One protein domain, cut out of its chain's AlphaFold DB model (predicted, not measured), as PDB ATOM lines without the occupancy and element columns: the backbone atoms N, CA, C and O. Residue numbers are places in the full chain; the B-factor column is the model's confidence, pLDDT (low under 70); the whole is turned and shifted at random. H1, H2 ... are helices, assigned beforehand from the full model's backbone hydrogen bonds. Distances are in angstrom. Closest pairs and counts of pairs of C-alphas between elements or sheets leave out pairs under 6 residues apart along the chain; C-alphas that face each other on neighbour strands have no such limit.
ATOM      1  N   ILE A  19     128.214 157.290 149.616       92.94
ATOM      2  CA  ILE A  19     128.617 157.405 148.207       92.94
ATOM      3  C   ILE A  19     129.058 158.840 147.896       92.94
ATOM      4  O   ILE A  19     130.069 159.022 147.223       92.94
ATOM      5  N   ASP A  20     128.355 159.843 148.430       91.81
ATOM      6  CA  ASP A  20     128.698 161.257 148.234       91.81
ATOM      7  C   ASP A  20     130.069 161.608 148.840       91.81
ATOM      8  O   ASP A  20     130.794 162.441 148.299       91.81
ATOM      9  N   VAL A  21     130.460 160.935 149.929       93.69
ATOM     10  CA  VAL A  21     131.773 161.109 150.578       93.69
ATOM     11  C   VAL A  21     132.893 160.412 149.798       93.69
ATOM     12  O   VAL A  21     133.987 160.959 149.665       93.69
ATOM     13  N   ILE A  22     132.638 159.207 149.274       94.81
ATOM     14  CA  ILE A  22     133.633 158.419 148.521       94.81
ATOM     15  C   ILE A  22     133.855 159.003 147.117       94.81
ATOM     16  O   ILE A  22     134.960 158.922 146.580       94.81
ATOM     17  N   GLN A  23     132.818 159.593 146.517       94.25
ATOM     18  CA  GLN A  23     132.852 160.180 145.176       94.25
ATOM     19  C   GLN A  23     132.330 161.625 145.195       94.25
ATOM     20  O   GLN A  23     131.252 161.907 144.661       94.25
ATOM     21  N   PRO A  24     133.089 162.560 145.792       91.44
ATOM     22  CA  PRO A  24     132.655 163.941 145.917       91.44
ATOM     23  C   PRO A  24     132.541 164.625 144.558       91.44
ATOM     24  O   PRO A  24     133.341 164.401 143.641       91.44
ATOM     25  N   LYS A  25     131.558 165.516 144.433       90.19
ATOM     26  CA  LYS A  25     131.345 166.270 143.201       90.19
ATOM     27  C   LYS A  25     132.317 167.449 143.154       90.19
ATOM     28  O   LYS A  25     132.706 168.033 144.162       90.19
ATOM     29  N   GLY A  26     132.705 167.833 141.940       87.50
ATOM     30  CA  GLY A  26     133.521 169.028 141.730       87.50
ATOM     31  C   GLY A  26     132.807 170.306 142.184       87.50
ATOM     32  O   GLY A  26     131.577 170.397 142.156       87.50
ATOM     33  N   TYR A  27     133.583 171.324 142.557       89.88
ATOM     34  CA  TYR A  27     133.049 172.593 143.050       89.88
ATOM     35  C   TYR A  27     132.207 173.322 141.992       89.88
ATOM     36  O   TYR A  27     132.651 173.542 140.866       89.88
ATOM     37  N   LYS A  28     131.003 173.755 142.384       90.06
ATOM     38  CA  LYS A  28     130.081 174.566 141.570       90.06
ATOM     39  C   LYS A  28     129.498 175.712 142.400       90.06
ATOM     40  O   LYS A  28     129.483 175.649 143.630       90.06
ATOM     41  N   GLY A  29     128.999 176.755 141.734       90.88
ATOM     42  CA  GLY A  29     128.359 177.897 142.400       90.88
ATOM     43  C   GLY A  29     129.275 178.558 143.437       90.88
ATOM     44  O   GLY A  29     130.448 178.801 143.157       90.88
ATOM     45  N   LEU A  30     128.761 178.798 144.649       89.12
ATOM     46  CA  LEU A  30     129.522 179.428 145.739       89.12
ATOM     47  C   LEU A  30     130.803 178.661 146.104       89.12
ATOM     48  O   LEU A  30     131.817 179.283 146.412       89.12
ATOM     49  N   TYR A  31     130.814 177.332 145.976       89.94
ATOM     50  CA  TYR A  31     132.021 176.540 146.223       89.94
ATOM     51  C   TYR A  31     133.130 176.774 145.199       89.94
ATOM     52  O   TYR A  31     134.304 176.545 145.495       89.94
ATOM     53  N   ALA A  32     132.786 177.250 144.004       90.81
ATOM     54  CA  ALA A  32     133.729 177.583 142.943       90.81
ATOM     55  C   ALA A  32     134.098 179.077 142.901       90.81
ATOM     56  O   ALA A  32     134.957 179.444 142.107       90.81
ATOM     57  N   PHE A  33     133.500 179.923 143.754       89.62
ATOM     58  CA  PHE A  33     133.569 181.386 143.640       89.62
ATOM     59  C   PHE A  33     134.996 181.955 143.617       89.62
ATOM     60  O   PHE A  33     135.307 182.800 142.786       89.62
ATOM     61  N   HIS A  34     135.878 181.484 144.499       84.75
ATOM     62  CA  HIS A  34     137.272 181.930 144.546       84.75
ATOM     63  C   HIS A  34     138.225 180.739 144.552       84.75
ATOM     64  O   HIS A  34     137.882 179.654 145.027       84.75
ATOM     65  N   LYS A  35     139.438 180.913 144.027       84.62
ATOM     66  CA  LYS A  35     140.455 179.859 144.030       84.62
ATOM     67  C   LYS A  35     141.061 179.733 145.428       84.62
ATOM     68  O   LYS A  35     141.569 180.703 145.974       84.62
ATOM     69  N   TYR A  36     141.031 178.527 145.985       86.88
ATOM     70  CA  TYR A  36     141.689 178.177 147.241       86.88
ATOM     71  C   TYR A  36     142.261 176.770 147.066       86.88
ATOM     72  O   TYR A  36     141.564 175.882 146.582       86.88
ATOM     73  N   TRP A  37     143.547 176.579 147.357       86.81
ATOM     74  CA  TRP A  37     144.226 175.306 147.074       86.81
ATOM     75  C   TRP A  37     143.903 174.218 148.101       86.81
ATOM     76  O   TRP A  37     143.887 173.044 147.758       86.81
ATOM     77  N   GLY A  38     143.587 174.604 149.338       88.44
ATOM     78  CA  GLY A  38     143.241 173.681 150.421       88.44
ATOM     79  C   GLY A  38     141.752 173.344 150.514       88.44
ATOM     80  O   GLY A  38     141.284 173.025 151.609       88.44
ATOM     81  N   LYS A  39     140.976 173.485 149.426       90.75
ATOM     82  CA  LYS A  39     139.534 173.204 149.471       90.75
ATOM     83  C   LYS A  39     139.301 171.724 149.726       90.75
ATOM     84  O   LYS A  39     139.839 170.874 149.018       90.75
ATOM     85  N   LYS A  40     138.453 171.446 150.707       91.12
ATOM     86  CA  LYS A  40     137.973 170.103 151.020       91.12
ATOM     87  C   LYS A  40     136.589 169.907 150.388       91.12
ATOM     88  O   LYS A  40     135.841 170.887 150.319       91.12
ATOM     89  N   PRO A  41     136.239 168.689 149.941       93.19
ATOM     90  CA  PRO A  41     134.910 168.412 149.413       93.19
ATOM     91  C   PRO A  41     133.803 168.801 150.391       93.19
ATOM     92  O   PRO A  41     133.930 168.576 151.598       93.19
ATOM     93  N   ALA A  42     132.730 169.392 149.869       94.00
ATOM     94  CA  ALA A  42     131.624 169.874 150.689       94.00
ATOM     95  C   ALA A  42     130.875 168.703 151.339       94.00
ATOM     96  O   ALA A  42     130.500 168.783 152.503       94.00
ATOM     97  N   GLU A  43     130.760 167.590 150.617       95.19
ATOM     98  CA  GLU A  43     130.127 166.343 151.039       95.19
ATOM     99  C   GLU A  43     130.802 165.755 152.284       95.19
ATOM    100  O   GLU A  43     130.126 165.336 153.219       95.19
ATOM    101  N   CYS A  44     132.135 165.802 152.368       94.88
ATOM    102  CA  CYS A  44     132.844 165.342 153.562       94.88
ATOM    103  C   CYS A  44     132.535 166.220 154.784       94.88
ATOM    104  O   CYS A  44     132.368 165.706 155.885       94.88
ATOM    105  N   MET A  45     132.447 167.542 154.599       95.25
ATOM    106  CA  MET A  45     132.134 168.476 155.691       95.25
ATOM    107  C   MET A  45     130.705 168.312 156.181       95.25
ATOM    108  O   MET A  45     130.457 168.206 157.378       95.25
ATOM    109  N   ALA A  46     129.784 168.245 155.231       96.00
ATOM    110  CA  ALA A  46     128.389 167.924 155.427       96.00
ATOM    111  C   ALA A  46     128.196 166.645 156.258       96.00
ATOM    112  O   ALA A  46     127.516 166.676 157.283       96.00
ATOM    113  N   PHE A  47     128.850 165.554 155.855       96.75
ATOM    114  CA  PHE A  47     128.798 164.277 156.561       96.75
ATOM    115  C   PHE A  47     129.333 164.380 157.994       96.75
ATOM    116  O   PHE A  47     128.691 163.906 158.927       96.75
ATOM    117  N   LEU A  48     130.480 165.038 158.195       96.12
ATOM    118  CA  LEU A  48     131.047 165.222 159.534       96.12
ATOM    119  C   LEU A  48     130.118 166.036 160.442       96.12
ATOM    120  O   LEU A  48     129.924 165.658 161.593       96.12
ATOM    121  N   ILE A  49     129.506 167.107 159.932       97.44
ATOM    122  CA  ILE A  49     128.525 167.895 160.692       97.44
ATOM    123  C   ILE A  49     127.314 167.032 161.066       97.44
ATOM    124  O   ILE A  49     126.855 167.095 162.202       97.44
ATOM    125  N   GLU A  50     126.793 166.216 160.149       96.56
ATOM    126  CA  GLU A  50     125.649 165.336 160.430       96.56
ATOM    127  C   GLU A  50     125.950 164.276 161.490       96.56
ATOM    128  O   GLU A  50     125.094 164.003 162.324       96.56
ATOM    129  N   VAL A  51     127.147 163.685 161.458       96.81
ATOM    130  CA  VAL A  51     127.535 162.590 162.361       96.81
ATOM    131  C   VAL A  51     127.975 163.094 163.736       96.81
ATOM    132  O   VAL A  51     127.820 162.380 164.723       96.81
ATOM    133  N   LEU A  52     128.540 164.301 163.812       97.56
ATOM    134  CA  LEU A  52     129.143 164.840 165.034       97.56
ATOM    135  C   LEU A  52     128.285 165.903 165.736       97.56
ATOM    136  O   LEU A  52     128.714 166.421 166.764       97.56
ATOM    137  N   SER A  53     127.119 166.266 165.190       97.88
ATOM    138  CA  SER A  53     126.245 167.290 165.779       97.88
ATOM    139  C   SER A  53     124.771 167.070 165.459       97.88
ATOM    140  O   SER A  53     124.420 166.549 164.394       97.88
ATOM    141  N   GLU A  54     123.898 167.578 166.321       97.81
ATOM    142  CA  GLU A  54     122.458 167.648 166.095       97.81
ATOM    143  C   GLU A  54     122.034 169.042 165.589       97.81
ATOM    144  O   GLU A  54     122.765 170.027 165.732       97.81
ATOM    145  N   PRO A  55     120.866 169.181 164.931       97.25
ATOM    146  CA  PRO A  55     120.322 170.497 164.607       97.25
ATOM    147  C   PRO A  55     120.204 171.381 165.860       97.25
ATOM    148  O   PRO A  55     119.631 170.966 166.863       97.25
ATOM    149  N   GLY A  56     120.705 172.614 165.784       97.62
ATOM    150  CA  GLY A  56     120.779 173.546 166.912       97.62
ATOM    151  C   GLY A  56     122.137 173.588 167.622       97.62
ATOM    152  O   GLY A  56     122.436 174.611 168.242       97.62
ATOM    153  N   ASP A  57     122.983 172.567 167.468       98.50
ATOM    154  CA  ASP A  57     124.337 172.569 168.032       98.50
ATOM    155  C   ASP A  57     125.243 173.593 167.340       98.50
ATOM    156  O   ASP A  57     125.190 173.788 166.122       98.50
ATOM    157  N   LEU A  58     126.116 174.232 168.124       98.31
ATOM    158  CA  LEU A  58     127.096 175.186 167.615       98.31
ATOM    159  C   LEU A  58     128.282 174.454 166.974       98.31
ATOM    160  O   LEU A  58     129.032 173.754 167.653       98.31
ATOM    161  N   VAL A  59     128.511 174.699 165.686       98.31
ATOM    162  CA  VAL A  59     129.728 174.278 164.982       98.31
ATOM    163  C   VAL A  59     130.758 175.404 165.048       98.31
ATOM    164  O   VAL A  59     130.474 176.530 164.640       98.31
ATOM    165  N   VAL A  60     131.960 175.096 165.542       97.94
ATOM    166  CA  VAL A  60     133.068 176.055 165.640       97.94
ATOM    167  C   VAL A  60     134.223 175.636 164.734       97.94
ATOM    168  O   VAL A  60     134.708 174.512 164.847       97.94
ATOM    169  N   ASP A  61     134.686 176.536 163.866       96.38
ATOM    170  CA  ASP A  61     135.861 176.313 163.013       96.38
ATOM    171  C   ASP A  61     136.805 177.529 163.046       96.38
ATOM    172  O   ASP A  61     136.589 178.482 162.299       96.38
ATOM    173  N   PRO A  62     137.876 177.509 163.866       95.94
ATOM    174  CA  PRO A  62     138.828 178.620 163.960       95.94
ATOM    175  C   PRO A  62     139.745 178.749 162.727       95.94
ATOM    176  O   PRO A  62     140.587 179.648 162.675       95.94
ATOM    177  N   PHE A  63     139.623 177.853 161.741       92.88
ATOM    178  CA  PHE A  63     140.433 177.818 160.524       92.88
ATOM    179  C   PHE A  63     139.551 177.788 159.268       92.88
ATOM    180  O   PHE A  63     139.769 176.987 158.355       92.88
ATOM    181  N   LEU A  64     138.596 178.723 159.200       90.88
ATOM    182  CA  LEU A  64     137.501 178.782 158.223       90.88
ATOM    183  C   LEU A  64     137.904 178.572 156.748       90.88
ATOM    184  O   LEU A  64     137.124 178.053 155.939       90.88
ATOM    185  N   GLY A  65     139.112 178.995 156.364       91.88
ATOM    186  CA  GLY A  65     139.628 178.832 155.006       91.88
ATOM    187  C   GLY A  65     138.682 179.435 153.963       91.88
ATOM    188  O   GLY A  65     138.442 180.637 153.955       91.88
ATOM    189  N   PHE A  66     138.136 178.600 153.076       91.62
ATOM    190  CA  PHE A  66     137.207 179.033 152.020       91.62
ATOM    191  C   PHE A  66     135.720 179.052 152.436       91.62
ATOM    192  O   PHE A  66     134.862 179.312 151.592       91.62
ATOM    193  N   GLY A  67     135.406 178.762 153.705       92.81
ATOM    194  CA  GLY A  67     134.071 178.941 154.288       92.81
ATOM    195  C   GLY A  67     133.067 177.803 154.076       92.81
ATOM    196  O   GLY A  67     131.877 177.995 154.323       92.81
ATOM    197  N   ALA A  68     133.497 176.618 153.626       93.44
ATOM    198  CA  ALA A  68     132.566 175.506 153.393       93.44
ATOM    199  C   ALA A  68     131.907 174.971 154.668       93.44
ATOM    200  O   ALA A  68     130.724 174.651 154.624       93.44
ATOM    201  N   VAL A  69     132.633 174.913 155.791       96.12
ATOM    202  CA  VAL A  69     132.079 174.427 157.067       96.12
ATOM    203  C   VAL A  69     130.929 175.320 157.526       96.12
ATOM    204  O   VAL A  69     129.851 174.811 157.815       96.12
ATOM    205  N   ALA A  70     131.104 176.646 157.479       96.44
ATOM    206  CA  ALA A  70     130.045 177.602 157.804       96.44
ATOM    207  C   ALA A  70     128.788 177.393 156.951       96.44
ATOM    208  O   ALA A  70     127.674 177.330 157.471       96.44
ATOM    209  N   ARG A  71     128.958 177.241 155.631       95.31
ATOM    210  CA  ARG A  71     127.830 177.014 154.719       95.31
ATOM    211  C   ARG A  71     127.128 175.689 155.007       95.31
ATOM    212  O   ARG A  71     125.903 175.672 155.112       95.31
ATOM    213  N   GLU A  72     127.876 174.594 155.112       96.25
ATOM    214  CA  GLU A  72     127.298 173.265 155.336       96.25
ATOM    215  C   GLU A  72     126.648 173.139 156.721       96.25
ATOM    216  O   GLU A  72     125.646 172.433 156.830       96.25
ATOM    217  N   ALA A  73     127.142 173.856 157.739       97.62
ATOM    218  CA  ALA A  73     126.530 173.937 159.066       97.62
ATOM    219  C   ALA A  73     125.171 174.651 159.011       97.62
ATOM    220  O   ALA A  73     124.156 174.098 159.444       97.62
ATOM    221  N   LEU A  74     125.119 175.832 158.388       96.94
ATOM    222  CA  LEU A  74     123.889 176.620 158.276       96.94
ATOM    223  C   LEU A  74     122.802 175.908 157.461       96.94
ATOM    224  O   LEU A  74     121.644 175.897 157.874       96.94
ATOM    225  N   LEU A  75     123.161 175.256 156.346       96.19
ATOM    226  CA  LEU A  75     122.214 174.456 155.548       96.19
ATOM    227  C   LEU A  75     121.599 173.291 156.329       96.19
ATOM    228  O   LEU A  75     120.515 172.819 156.001       96.19
ATOM    229  N   ARG A  76     122.298 172.845 157.368       96.56
ATOM    230  CA  ARG A  76     121.912 171.764 158.268       96.56
ATOM    231  C   ARG A  76     121.246 172.252 159.547       96.56
ATOM    232  O   ARG A  76     120.946 171.435 160.412       96.56
ATOM    233  N   GLY A  77     121.014 173.553 159.692       97.31
ATOM    234  CA  GLY A  77     120.410 174.112 160.897       97.31
ATOM    235  C   GLY A  77     121.330 174.065 162.118       97.31
ATOM    236  O   GLY A  77     120.839 173.944 163.236       97.31
TER     237      GLY A  77
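This is residues 19 to 77 of the 82 residues of the protein "Site-specific DNA-methyltransferase" of Bacteroidales bacterium (UniProt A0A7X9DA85). Two helices, the longer H3 and the shorter H4, cross each other near their middles, and a wide loop of residues 53 to 67 leads from the last residue of H3 back to the first of H4. Two very short helices come before them: H1 packs on H3 away from H4, and H2 sits beyond the beginnings of H3 and H4 without packing firmly on either. The printed part has 59 residues with four named helices in the order H1, H2, H3, H4 and no named strand. The class is all helix, though under half of the residues, 27 of 59, are in named elements. The whole is compact, with a radius of gyration of the C-alphas of 11.4 A and spans of 30 by 27 by 17 A.

H1, residues 19 to 22, begins with C-alpha 19 at (128.617, 157.405, 148.207) and is 5.1 A long from first to last C-alpha. H2, residues 29 to 32, measures 5.4 A. H3, residues 42 to 52, is the longest helix at 15.4 A and begins with C-alpha 42 at (131.624, 169.874, 150.689). H4, residues 68 to 75, measures 10.6 A and ends with C-alpha 75 at (122.214, 174.456, 155.548).

H1 touches H3; their closest C-alphas, those of Val 21 and Cys 44, are 5.3 A apart. H1 is apart from H2 and from H4. H2 is only just apart from H3, with the closest C-alphas 8.0 A from each other. H2 and H4 are close but not clearly touching, and their closest C-alphas, those of Tyr 31 and Ala 68, are 7.3 A apart. H3 and H4 touch, with 11 pairs of C-alphas within 8 A; the closest are those of Ala 46 and Glu 72, 5.5 A apart. The two helices run the same way at a steep tilt of 62 degrees. In H3 and H4 every O i to N i+4 pair is within hydrogen-bond range. H1 and H2, with 4 residues each, are too short for such a pair, and each has its 1 pair of O i and N i+3 within range.

The two C-alphas farthest apart, those of Lys 35 and Glu 54, are 31.0 A from each other, and the first and last printed C-alphas, those of Ile 19 and Gly 77, are 22.5 A apart. The links from H1 to H2, of 6 residues, and from H2 to H3, of 9 residues, are short. The link from H3 to H4, residues 53 to 67, is long, and its C-alphas lie 8 to 17 A from the mean of the C-alphas. The printed part has no cut. The mean pLDDT of the printed part is 93.7, and no printed residue is under 70.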